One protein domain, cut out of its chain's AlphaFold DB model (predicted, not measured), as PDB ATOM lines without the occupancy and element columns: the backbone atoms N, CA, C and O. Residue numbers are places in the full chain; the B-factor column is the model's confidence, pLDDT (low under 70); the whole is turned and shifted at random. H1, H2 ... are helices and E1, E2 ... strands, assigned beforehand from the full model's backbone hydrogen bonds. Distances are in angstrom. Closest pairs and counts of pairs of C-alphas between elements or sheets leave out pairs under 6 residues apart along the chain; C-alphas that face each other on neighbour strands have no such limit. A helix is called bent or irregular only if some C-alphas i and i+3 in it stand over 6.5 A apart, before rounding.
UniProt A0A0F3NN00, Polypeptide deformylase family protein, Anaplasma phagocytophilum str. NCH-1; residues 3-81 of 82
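Overview. This is residues 3 to 81 of the 82 residues of the protein "Polypeptide deformylase family protein" of Anaplasma phagocytophilum str. NCH-1 (UniProt A0A0F3NN00). The parts stand in a loose row: the strand hairpin E3 E4 at one end, then helix H1 beside it, then the smaller hairpin E1 E2, and helix H2 beside E2 at the other end. There are two separate two-stranded sheets, each with one helix next to it, and the link of residues 53 to 62 leads from H1 back to H2. The printed part has 79 residues, with four named strands and then two named helices in the order E1, E2, E3, E4, H1, H2; both sheets are antiparallel and the class is mixed, helices and strands. The whole is loose, with a radius of gyration of the C-alphas of 15.4 A, and elongated, spanning 46 by 26 by 18 A.

Arrangement. The larger sheet is the hairpin of E3, residues 20 to 26, and E4, residues 32 to 38, which are antiparallel with 158 degrees between their directions. C-alphas 22 and 36 face each other at 4.5 A, and so do C-alphas 26 and 32, also at 4.5 A. Across this pair N 23 and O 35 are within hydrogen-bond range at 2.9 A, and N 35 and O 23 at 2.8 A. H1, residues 39 to 52, has 3 pairs of C-alphas within 8 A of E3; the closest are those of Arg 20 and Ser 42, 5.8 A apart. E4 and H1 are near each other, with 7 pairs of C-alphas within 10 A. H1 is also near E1, residues 3 to 5, again with 7 such pairs. E1 forms a hairpin with E2, residues 8 to 14, antiparallel at 163 degrees; C-alphas 4 and 12 face each other at 4.5 A. In this pair N 3 and O 13 are within hydrogen-bond range at 2.8 A, and N 8 and O 5 at 3.0 A. H2, residues 63 to 79, has 3 pairs of C-alphas within 8 A of E2, the closest being those of Gln 11 and Val 69 at 7.0 A. H1 and H2 are apart, and so are E2 and E3. In H1 and H2 every O i to N i+4 pair is within hydrogen-bond range.

Along the chain. E3 runs from Arg 20, whose C-alpha is at (378.080, 260.835, 391.118), to Thr 26, and is 19.6 A long. E4 runs from Arg 32 to Gln 38 and measures 20.0 A. H1 runs from Gly 39 to Leu 52, 20.7 A from first to last C-alpha. E1 runs from Glu 3, with its C-alpha at (384.701, 259.259, 376.760), to Cys 5, a length of 7.0 A. E2 runs from Val 8 to Leu 14, 14.1 A. H2, the longest helix by residues, runs from Lys 63 to Leu 79 over 24.6 A and ends with its C-alpha at (393.298, 264.321, 354.519). Neither helix is bent.

Size, cuts and confidence. The two C-alphas farthest apart are those of Lys 31 and Leu 79, at 46.6 A, while the first and last printed C-alphas, of Glu 3 and Lys 81, are 27.1 A apart. The centres of E1 and H1 are nearest to the mean of the C-alphas, at 5.8 A and 6.1 A; those of E4 and H2 are farthest, at 18.4 A and 17.0 A. The links E1 to E2, E2 to E3, E3 to E4 and E4 to H1 are tight, and H1 to H2 is a short link of 10 residues. The printed part has no cut. The mean pLDDT of the printed part is 96.3, and no printed residue is under 70.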
ATOM      1  N   GLU A   3     385.385 258.041 377.170       97.56
ATOM      2  CA  GLU A   3     384.701 259.259 376.760       97.56
ATOM      3  C   GLU A   3     385.164 259.647 375.356       97.56
ATOM      4  O   GLU A   3     386.344 259.519 375.027       97.56
ATOM      5  N   GLY A   4     384.223 260.099 374.532       97.19
ATOM      6  CA  GLY A   4     384.486 260.725 373.241       97.19
ATOM      7  C   GLY A   4     383.749 262.059 373.167       97.19
ATOM      8  O   GLY A   4     382.951 262.375 374.047       97.19
ATOM      9  N   CYS A   5     384.015 262.840 372.126       97.50
ATOM     10  CA  CYS A   5     383.396 264.147 371.918       97.50
ATOM     11  C   CYS A   5     383.155 264.368 370.429       97.50
ATOM     12  O   CYS A   5     384.030 264.057 369.620       97.50
ATOM     13  N   LEU A   6     382.023 264.970 370.064       95.62
ATOM     14  CA  LEU A   6     381.760 265.347 368.671       95.62
ATOM     15  C   LEU A   6     382.769 266.390 368.158       95.62
ATOM     16  O   LEU A   6     383.142 266.359 366.990       95.62
ATOM     17  N   SER A   7     383.290 267.254 369.036       94.12
ATOM     18  CA  SER A   7     384.354 268.215 368.702       94.12
ATOM     19  C   SER A   7     385.746 267.579 368.552       94.12
ATOM     20  O   SER A   7     386.675 268.241 368.094       94.12
ATOM     21  N   VAL A   8     385.917 266.307 368.934       94.69
ATOM     22  CA  VAL A   8     387.169 265.537 368.811       94.69
ATOM     23  C   VAL A   8     386.848 264.213 368.097       94.69
ATOM     24  O   VAL A   8     386.838 263.143 368.717       94.69
ATOM     25  N   PRO A   9     386.519 264.271 366.797       93.44
ATOM     26  CA  PRO A   9     385.910 263.155 366.086       93.44
ATOM     27  C   PRO A   9     386.825 261.929 366.038       93.44
ATOM     28  O   PRO A   9     388.044 262.032 365.882       93.44
ATOM     29  N   ASN A  10     386.209 260.748 366.128       93.31
ATOM     30  CA  ASN A  10     386.868 259.439 366.052       93.31
ATOM     31  C   ASN A  10     387.931 259.180 367.136       93.31
ATOM     32  O   ASN A  10     388.760 258.286 366.975       93.31
ATOM     33  N   GLN A  11     387.928 259.946 368.231       95.88
ATOM     34  CA  GLN A  11     388.824 259.735 369.367       95.88
ATOM     35  C   GLN A  11     388.023 259.393 370.618       95.88
ATOM     36  O   GLN A  11     387.015 260.029 370.930       95.88
ATOM     37  N   ARG A  12     388.499 258.382 371.343       96.88
ATOM     38  CA  ARG A  12     387.948 257.942 372.622       96.88
ATOM     39  C   ARG A  12     389.098 257.630 373.561       96.88
ATOM     40  O   ARG A  12     390.073 257.017 373.139       96.88
ATOM     41  N   GLU A  13     388.984 258.040 374.815       97.50
ATOM     42  CA  GLU A  13     389.977 257.726 375.846       97.50
ATOM     43  C   GLU A  13     389.312 257.482 377.198       97.50
ATOM     44  O   GLU A  13     388.214 257.961 377.481       97.50
ATOM     45  N   LEU A  14     390.014 256.762 378.073       97.19
ATOM     46  CA  LEU A  14     389.626 256.636 379.474       97.19
ATOM     47  C   LEU A  14     389.845 257.966 380.201       97.19
ATOM     48  O   LEU A  14     390.972 258.453 380.291       97.19
ATOM     49  N   VAL A  15     388.768 258.517 380.764       97.69
ATOM     50  CA  VAL A  15     388.796 259.765 381.539       97.69
ATOM     51  C   VAL A  15     388.263 259.506 382.942       97.69
ATOM     52  O   VAL A  15     387.163 258.965 383.110       97.69
ATOM     53  N   VAL A  16     389.030 259.903 383.954       96.81
ATOM     54  CA  VAL A  16     388.616 259.827 385.359       96.81
ATOM     55  C   VAL A  16     387.690 261.000 385.663       96.81
ATOM     56  O   VAL A  16     388.020 262.145 385.374       96.81
ATOM     57  N   ARG A  17     386.516 260.703 386.221       97.38
ATOM     58  CA  ARG A  17     385.522 261.688 386.657       97.38
ATOM     59  C   ARG A  17     384.818 261.183 387.917       97.38
ATOM     60  O   ARG A  17     384.705 259.961 388.062       97.38
ATOM     61  N   PRO A  18     384.306 262.078 388.774       97.94
ATOM     62  CA  PRO A  18     383.315 261.744 389.788       97.94
ATOM     63  C   PRO A  18     382.220 260.814 389.257       97.94
ATOM     64  O   PRO A  18     381.590 261.087 388.232       97.94
ATOM     65  N   GLU A  19     381.978 259.713 389.969       97.75
ATOM     66  CA  GLU A  19     380.942 258.742 389.604       97.75
ATOM     67  C   GLU A  19     379.534 259.332 389.766       97.75
ATOM     68  O   GLU A  19     378.642 259.056 388.961       97.75
ATOM     69  N   ARG A  20     379.349 260.189 390.776       98.56
ATOM     70  CA  ARG A  20     378.080 260.835 391.118       98.56
ATOM     71  C   ARG A  20     378.254 262.344 391.205       98.56
ATOM     72  O   ARG A  20     379.264 262.817 391.721       98.56
ATOM     73  N   VAL A  21     377.247 263.080 390.751       98.50
ATOM     74  CA  VAL A  21     377.182 264.544 390.850       98.50
ATOM     75  C   VAL A  21     375.788 264.991 391.273       98.50
ATOM     76  O   VAL A  21     374.793 264.305 391.027       98.50
ATOM     77  N   VAL A  22     375.714 266.164 391.895       98.50
ATOM     78  CA  VAL A  22     374.463 266.888 392.128       98.50
ATOM     79  C   VAL A  22     374.568 268.209 391.384       98.50
ATOM     80  O   VAL A  22     375.468 268.996 391.656       98.50
ATOM     81  N   MET A  23     373.676 268.432 390.425       97.44
ATOM     82  CA  MET A  23     373.680 269.613 389.567       97.44
ATOM     83  C   MET A  23     372.421 270.436 389.808       97.44
ATOM     84  O   MET A  23     371.317 269.892 389.861       97.44
ATOM     85  N   GLN A  24     372.582 271.752 389.894       98.12
ATOM     86  CA  GLN A  24     371.477 272.695 389.810       98.12
ATOM     87  C   GLN A  24     371.408 273.268 388.394       98.12
ATOM     88  O   GLN A  24     372.431 273.643 387.830       98.12
ATOM     89  N   TYR A  25     370.208 273.347 387.830       97.44
ATOM     90  CA  TYR A  25     369.979 273.917 386.504       97.44
ATOM     91  C   TYR A  25     368.610 274.592 386.425       97.44
ATOM     92  O   TYR A  25     367.765 274.426 387.310       97.44
ATOM     93  N   THR A  26     368.407 275.365 385.367       98.25
ATOM     94  CA  THR A  26     367.107 275.934 385.013       98.25
ATOM     95  C   THR A  26     366.539 275.118 383.862       98.25
ATOM     96  O   THR A  26     367.232 274.894 382.871       98.25
ATOM     97  N   ASP A  27     365.310 274.627 384.005       97.31
ATOM     98  CA  ASP A  27     364.637 273.902 382.930       97.31
ATOM     99  C   ASP A  27     364.140 274.843 381.815       97.31
ATOM    100  O   ASP A  27     364.229 276.069 381.914       97.31
ATOM    101  N   LEU A  28     363.592 274.267 380.741       97.12
ATOM    102  CA  LEU A  28     363.099 275.020 379.580       97.12
ATOM    103  C   LEU A  28     361.915 275.952 379.900       97.12
ATOM    104  O   LEU A  28     361.567 276.798 379.082       97.12
ATOM    105  N   HIS A  29     361.307 275.829 381.084       98.19
ATOM    106  CA  HIS A  29     360.229 276.697 381.563       98.19
ATOM    107  C   HIS A  29     360.723 277.761 382.553       98.19
ATOM    108  O   HIS A  29     359.911 278.425 383.198       98.19
ATOM    109  N   GLY A  30     362.040 277.910 382.723       98.12
ATOM    110  CA  GLY A  30     362.623 278.889 383.635       98.12
ATOM    111  C   GLY A  30     362.610 278.465 385.108       98.12
ATOM    112  O   GLY A  30     362.945 279.273 385.976       98.12
ATOM    113  N   LYS A  31     362.243 277.218 385.439       98.38
ATOM    114  CA  LYS A  31     362.183 276.759 386.835       98.38
ATOM    115  C   LYS A  31     363.518 276.162 387.269       98.38
ATOM    116  O   LYS A  31     364.114 275.349 386.566       98.38
ATOM    117  N   ARG A  32     363.970 276.521 388.477       98.44
ATOM    118  CA  ARG A  32     365.161 275.923 389.103       98.44
ATOM    119  C   ARG A  32     364.888 274.472 389.498       98.44
ATOM    120  O   ARG A  32     363.867 274.170 390.115       98.44
ATOM    121  N   LYS A  33     365.825 273.587 389.175       98.50
ATOM    122  CA  LYS A  33     365.781 272.147 389.446       98.50
ATOM    123  C   LYS A  33     367.113 271.671 390.017       98.50
ATOM    124  O   LYS A  33     368.156 272.272 389.769       98.50
ATOM    125  N   ILE A  34     367.059 270.568 390.761       98.56
ATOM    126  CA  ILE A  34     368.228 269.830 391.244       98.56
ATOM    127  C   ILE A  34     368.159 268.421 390.657       98.56
ATOM    128  O   ILE A  34     367.125 267.763 390.754       98.56
ATOM    129  N   LEU A  35     369.261 267.957 390.077       98.25
ATOM    130  CA  LEU A  35     369.411 266.621 389.513       98.25
ATOM    131  C   LEU A  35     370.561 265.896 390.210       98.25
ATOM    132  O   LEU A  35     371.694 266.373 390.213       98.25
ATOM    133  N   LYS A  36     370.273 264.725 390.780       98.75
ATOM    134  CA  LYS A  36     371.293 263.776 391.242       98.75
ATOM    135  C   LYS A  36     371.551 262.791 390.107       98.75
ATOM    136  O   LYS A  36     370.624 262.112 389.675       98.75
ATOM    137  N   ALA A  37     372.783 262.727 389.619       98.50
ATOM    138  CA  ALA A  37     373.156 261.881 388.495       98.50
ATOM    139  C   ALA A  37     374.290 260.925 388.872       98.50
ATOM    140  O   ALA A  37     375.149 261.249 389.693       98.50
ATOM    141  N   GLN A  38     374.303 259.755 388.236       98.44
ATOM    142  CA  GLN A  38     375.350 258.742 388.369       98.44
ATOM    143  C   GLN A  38     375.602 258.051 387.021       98.44
ATOM    144  O   GLN A  38     374.828 258.227 386.076       98.44
ATOM    145  N   GLY A  39     376.689 257.284 386.918       97.19
ATOM    146  CA  GLY A  39     377.009 256.512 385.715       97.19
ATOM    147  C   GLY A  39     377.170 257.388 384.467       97.19
ATOM    148  O   GLY A  39     377.844 258.420 384.506       97.19
ATOM    149  N   LEU A  40     376.546 256.985 383.355       97.81
ATOM    150  CA  LEU A  40     376.658 257.702 382.081       97.81
ATOM    151  C   LEU A  40     376.107 259.133 382.163       97.81
ATOM    152  O   LEU A  40     376.755 260.052 381.674       97.81
ATOM    153  N   LEU A  41     374.971 259.349 382.837       98.12
ATOM    154  CA  LEU A  41     374.384 260.687 382.965       98.12
ATOM    155  C   LEU A  41     375.307 261.635 383.740       98.12
ATOM    156  O   LEU A  41     375.511 262.768 383.320       98.12
ATOM    157  N   SER A  42     375.920 261.158 384.830       98.38
ATOM    158  CA  SER A  42     376.921 261.935 385.577       98.38
ATOM    159  C   SER A  42     378.085 262.356 384.680       98.38
ATOM    160  O   SER A  42     378.524 263.504 384.734       98.38
ATOM    161  N   ARG A  43     378.554 261.450 383.813       98.19
ATOM    162  CA  ARG A  43     379.625 261.743 382.857       98.19
ATOM    163  C   ARG A  43     379.205 262.767 381.809       98.19
ATOM    164  O   ARG A  43     379.943 263.723 381.605       98.19
ATOM    165  N   CYS A  44     378.046 262.582 381.180       98.25
ATOM    166  CA  CYS A  44     377.538 263.507 380.170       98.25
ATOM    167  C   CYS A  44     377.388 264.918 380.744       98.25
ATOM    168  O   CYS A  44     377.895 265.861 380.157       98.25
ATOM    169  N   LEU A  45     376.796 265.072 381.932       98.38
ATOM    170  CA  LEU A  45     376.649 266.393 382.551       98.38
ATOM    171  C   LEU A  45     378.002 267.078 382.776       98.38
ATOM    172  O   LEU A  45     378.165 268.244 382.440       98.38
ATOM    173  N   GLN A  46     378.988 266.351 383.300       98.56
ATOM    174  CA  GLN A  46     380.335 266.890 383.501       98.56
ATOM    175  C   GLN A  46     381.032 267.245 382.176       98.56
ATOM    176  O   GLN A  46     381.740 268.246 382.119       98.56
ATOM    177  N   HIS A  47     380.822 266.455 381.118       98.56
ATOM    178  CA  HIS A  47     381.337 266.728 379.773       98.56
ATOM    179  C   HIS A  47     380.762 268.022 379.189       98.56
ATOM    180  O   HIS A  47     381.510 268.880 378.729       98.56
ATOM    181  N   GLU A  48     379.443 268.194 379.251       98.25
ATOM    182  CA  GLU A  48     378.801 269.395 378.719       98.25
ATOM    183  C   GLU A  48     379.141 270.639 379.553       98.25
ATOM    184  O   GLU A  48     379.357 271.718 379.007       98.25
ATOM    185  N   ILE A  49     379.282 270.505 380.878       98.00
ATOM    186  CA  ILE A  49     379.752 271.605 381.735       98.00
ATOM    187  C   ILE A  49     381.192 272.001 381.386       98.00
ATOM    188  O   ILE A  49     381.503 273.192 381.347       98.00
ATOM    189  N   ASP A  50     382.077 271.040 381.103       98.38
ATOM    190  CA  ASP A  50     383.427 271.347 380.622       98.38
ATOM    191  C   ASP A  50     383.375 272.189 379.340       98.38
ATOM    192  O   ASP A  50     384.115 273.169 379.236       98.38
ATOM    193  N   HIS A  51     382.471 271.873 378.407       98.38
ATOM    194  CA  HIS A  51     382.286 272.659 377.187       98.38
ATOM    195  C   HIS A  51     381.866 274.104 377.471       98.38
ATOM    196  O   HIS A  51     382.443 275.020 376.881       98.38
ATOM    197  N   LEU A  52     380.943 274.326 378.414       97.62
ATOM    198  CA  LEU A  52     380.568 275.677 378.857       97.62
ATOM    199  C   LEU A  52     381.764 276.457 379.428       97.62
ATOM    200  O   LEU A  52     381.815 277.679 379.322       97.62
ATOM    201  N   ASN A  53     382.756 275.749 379.973       97.69
ATOM    202  CA  ASN A  53     383.992 276.307 380.521       97.69
ATOM    203  C   ASN A  53     385.169 276.311 379.521       97.69
ATOM    204  O   ASN A  53     386.329 276.433 379.926       97.69
ATOM    205  N   GLY A  54     384.924 276.112 378.219       96.69
ATOM    206  CA  GLY A  54     385.986 276.085 377.201       96.69
ATOM    207  C   GLY A  54     386.982 274.926 377.379       96.69
ATOM    208  O   GLY A  54     388.166 275.013 377.018       96.69
ATOM    209  N   THR A  55     386.529 273.835 377.987       97.31
ATOM    210  CA  THR A  55     387.297 272.620 378.250       97.31
ATOM    211  C   THR A  55     386.718 271.448 377.468       97.31
ATOM    212  O   THR A  55     385.534 271.377 377.175       97.31
ATOM    213  N   VAL A  56     387.600 270.534 377.076       97.12
ATOM    214  CA  VAL A  56     387.276 269.309 376.339       97.12
ATOM    215  C   VAL A  56     387.947 268.136 377.040       97.12
ATOM    216  O   VAL A  56     388.988 268.316 377.680       97.12
ATOM    217  N   PHE A  57     387.402 266.929 376.888       97.75
ATOM    218  CA  PHE A  57     387.841 265.759 377.660       97.75
ATOM    219  C   PHE A  57     389.342 265.442 377.540       97.75
ATOM    220  O   PHE A  57     389.947 264.946 378.488       97.75
ATOM    221  N   ILE A  58     389.983 265.783 376.414       97.25
ATOM    222  CA  ILE A  58     391.425 265.571 376.215       97.25
ATOM    223  C   ILE A  58     392.295 266.413 377.170       97.25
ATOM    224  O   ILE A  58     393.491 266.153 377.308       97.25
ATOM    225  N   LYS A  59     391.729 267.418 377.858       96.44
ATOM    226  CA  LYS A  59     392.422 268.136 378.941       96.44
ATOM    227  C   LYS A  59     392.534 267.304 380.227       96.44
ATOM    228  O   LYS A  59     393.444 267.556 381.009       96.44
ATOM    229  N   HIS A  60     391.699 266.280 380.400       96.94
ATOM    230  CA  HIS A  60     391.684 265.409 381.584       96.94
ATOM    231  C   HIS A  60     392.523 264.134 381.432       96.94
ATOM    232  O   HIS A  60     392.648 263.359 382.374       96.94
ATOM    233  N   ILE A  61     393.112 263.896 380.256       97.06
ATOM    234  CA  ILE A  61     394.051 262.788 380.024       97.06
ATOM    235  C   ILE A  61     395.505 263.270 380.107       97.06
ATOM    236  O   ILE A  61     395.795 264.466 379.987       97.06
ATOM    237  N   SER A  62     396.431 262.317 380.276       97.25
ATOM    238  CA  SER A  62     397.875 262.583 380.316       97.25
ATOM    239  C   SER A  62     398.348 263.377 379.094       97.25
ATOM    240  O   SER A  62     397.830 263.188 377.988       97.25
ATOM    241  N   LYS A  63     399.396 264.188 379.274       96.88
ATOM    242  CA  LYS A  63     399.991 264.985 378.196       96.88
ATOM    243  C   LYS A  63     400.355 264.143 376.967       96.88
ATOM    244  O   LYS A  63     399.978 264.516 375.864       96.88
ATOM    245  N   LEU A  64     400.998 262.989 377.162       97.62
ATOM    246  CA  LEU A  64     401.391 262.097 376.066       97.62
ATOM    247  C   LEU A  64     400.188 261.664 375.212       97.62
ATOM    248  O   LEU A  64     400.213 261.788 373.989       97.62
ATOM    249  N   LYS A  65     399.106 261.209 375.855       96.69
ATOM    250  CA  LYS A  65     397.873 260.822 375.150       96.69
ATOM    251  C   LYS A  65     397.219 262.004 374.437       96.69
ATOM    252  O   LYS A  65     396.771 261.861 373.303       96.69
ATOM    253  N   ARG A  66     397.185 263.175 375.080       97.25
ATOM    254  CA  ARG A  66     396.656 264.403 374.472       97.25
ATOM    255  C   ARG A  66     397.426 264.761 373.204       97.25
ATOM    256  O   ARG A  66     396.802 265.012 372.179       97.25
ATOM    257  N   ASP A  67     398.754 264.744 373.259       97.44
ATOM    258  CA  ASP A  67     399.607 265.076 372.118       97.44
ATOM    259  C   ASP A  67     399.382 264.085 370.953       97.44
ATOM    260  O   ASP A  67     399.233 264.512 369.805       97.44
ATOM    261  N   LEU A  68     399.221 262.785 371.245       96.88
ATOM    262  CA  LEU A  68     398.874 261.762 370.248       96.88
ATOM    263  C   LEU A  68     397.503 262.009 369.595       96.88
ATOM    264  O   LEU A  68     397.371 261.926 368.373       96.88
ATOM    265  N   VAL A  69     396.478 262.326 370.392       96.50
ATOM    266  CA  VAL A  69     395.141 262.676 369.887       96.50
ATOM    267  C   VAL A  69     395.215 263.901 368.972       96.50
ATOM    268  O   VAL A  69     394.698 263.870 367.854       96.50
ATOM    269  N   MET A  70     395.927 264.950 369.391       95.81
ATOM    270  CA  MET A  70     396.105 266.161 368.587       95.81
ATOM    271  C   MET A  70     396.824 265.878 367.263       95.81
ATOM    272  O   MET A  70     396.445 266.424 366.226       95.81
ATOM    273  N   GLN A  71     397.831 265.001 367.259       96.25
ATOM    274  CA  GLN A  71     398.514 264.580 366.035       96.25
ATOM    275  C   GLN A  71     397.564 263.849 365.075       96.25
ATOM    276  O   GLN A  71     397.539 264.164 363.882       96.25
ATOM    277  N   LYS A  72     396.747 262.914 365.582       94.81
ATOM    278  CA  LYS A  72     395.740 262.201 364.777       94.81
ATOM    279  C   LYS A  72     394.724 263.167 364.164       94.81
ATOM    280  O   LYS A  72     394.431 263.055 362.977       94.81
ATOM    281  N   MET A  73     394.250 264.146 364.936       94.38
ATOM    282  CA  MET A  73     393.324 265.171 364.442       94.38
ATOM    283  C   MET A  73     393.937 266.031 363.337       94.38
ATOM    284  O   MET A  73     393.301 266.241 362.308       94.38
ATOM    285  N   ARG A  74     395.185 266.495 363.509       94.50
ATOM    286  CA  ARG A  74     395.897 267.273 362.479       94.50
ATOM    287  C   ARG A  74     396.054 266.480 361.182       94.50
ATOM    288  O   ARG A  74     395.820 267.023 360.107       94.50
ATOM    289  N   LYS A  75     396.396 265.191 361.284       94.12
ATOM    290  CA  LYS A  75     396.496 264.297 360.123       94.12
ATOM    291  C   LYS A  75     395.144 264.119 359.428       94.12
ATOM    292  O   LYS A  75     395.076 264.263 358.215       94.12
ATOM    293  N   ALA A  76     394.076 263.856 360.181       90.75
ATOM    294  CA  ALA A  76     392.730 263.709 359.625       90.75
ATOM    295  C   ALA A  76     392.260 264.991 358.918       90.75
ATOM    296  O   ALA A  76     391.803 264.934 357.780       90.75
ATOM    297  N   ALA A  77     392.471 266.154 359.539       90.19
ATOM    298  CA  ALA A  77     392.146 267.447 358.947       90.19
ATOM    299  C   ALA A  77     392.939 267.738 357.659       90.19
ATOM    300  O   ALA A  77     392.431 268.426 356.780       90.19
ATOM    301  N   SER A  78     394.167 267.225 357.530       91.31
ATOM    302  CA  SER A  78     394.944 267.324 356.289       91.31
ATOM    303  C   SER A  78     394.388 266.438 355.174       91.31
ATOM    304  O   SER A  78     394.481 266.821 354.016       91.31
ATOM    305  N   LEU A  79     393.839 265.265 355.503       87.69
ATOM    306  CA  LEU A  79     393.298 264.321 354.519       87.69
ATOM    307  C   LEU A  79     391.932 264.754 353.976       87.69
ATOM    308  O   LEU A  79     391.637 264.471 352.829       87.69
ATOM    309  N   MET A  80     391.119 265.461 354.771       80.06
ATOM    310  CA  MET A  80     389.807 265.978 354.338       80.06
ATOM    311  C   MET A  80     389.893 267.190 353.393       80.06
ATOM    312  O   MET A  80     388.865 267.660 352.917       80.06
ATOM    313  N   LYS A  81     391.093 267.747 353.183       73.06
ATOM    314  CA  LYS A  81     391.337 268.899 352.296       73.06
ATOM    315  C   LYS A  81     391.766 268.503 350.877       73.06
ATOM    316  O   LYS A  81     391.905 269.397 350.048       73.06
TER     317      LYS A  81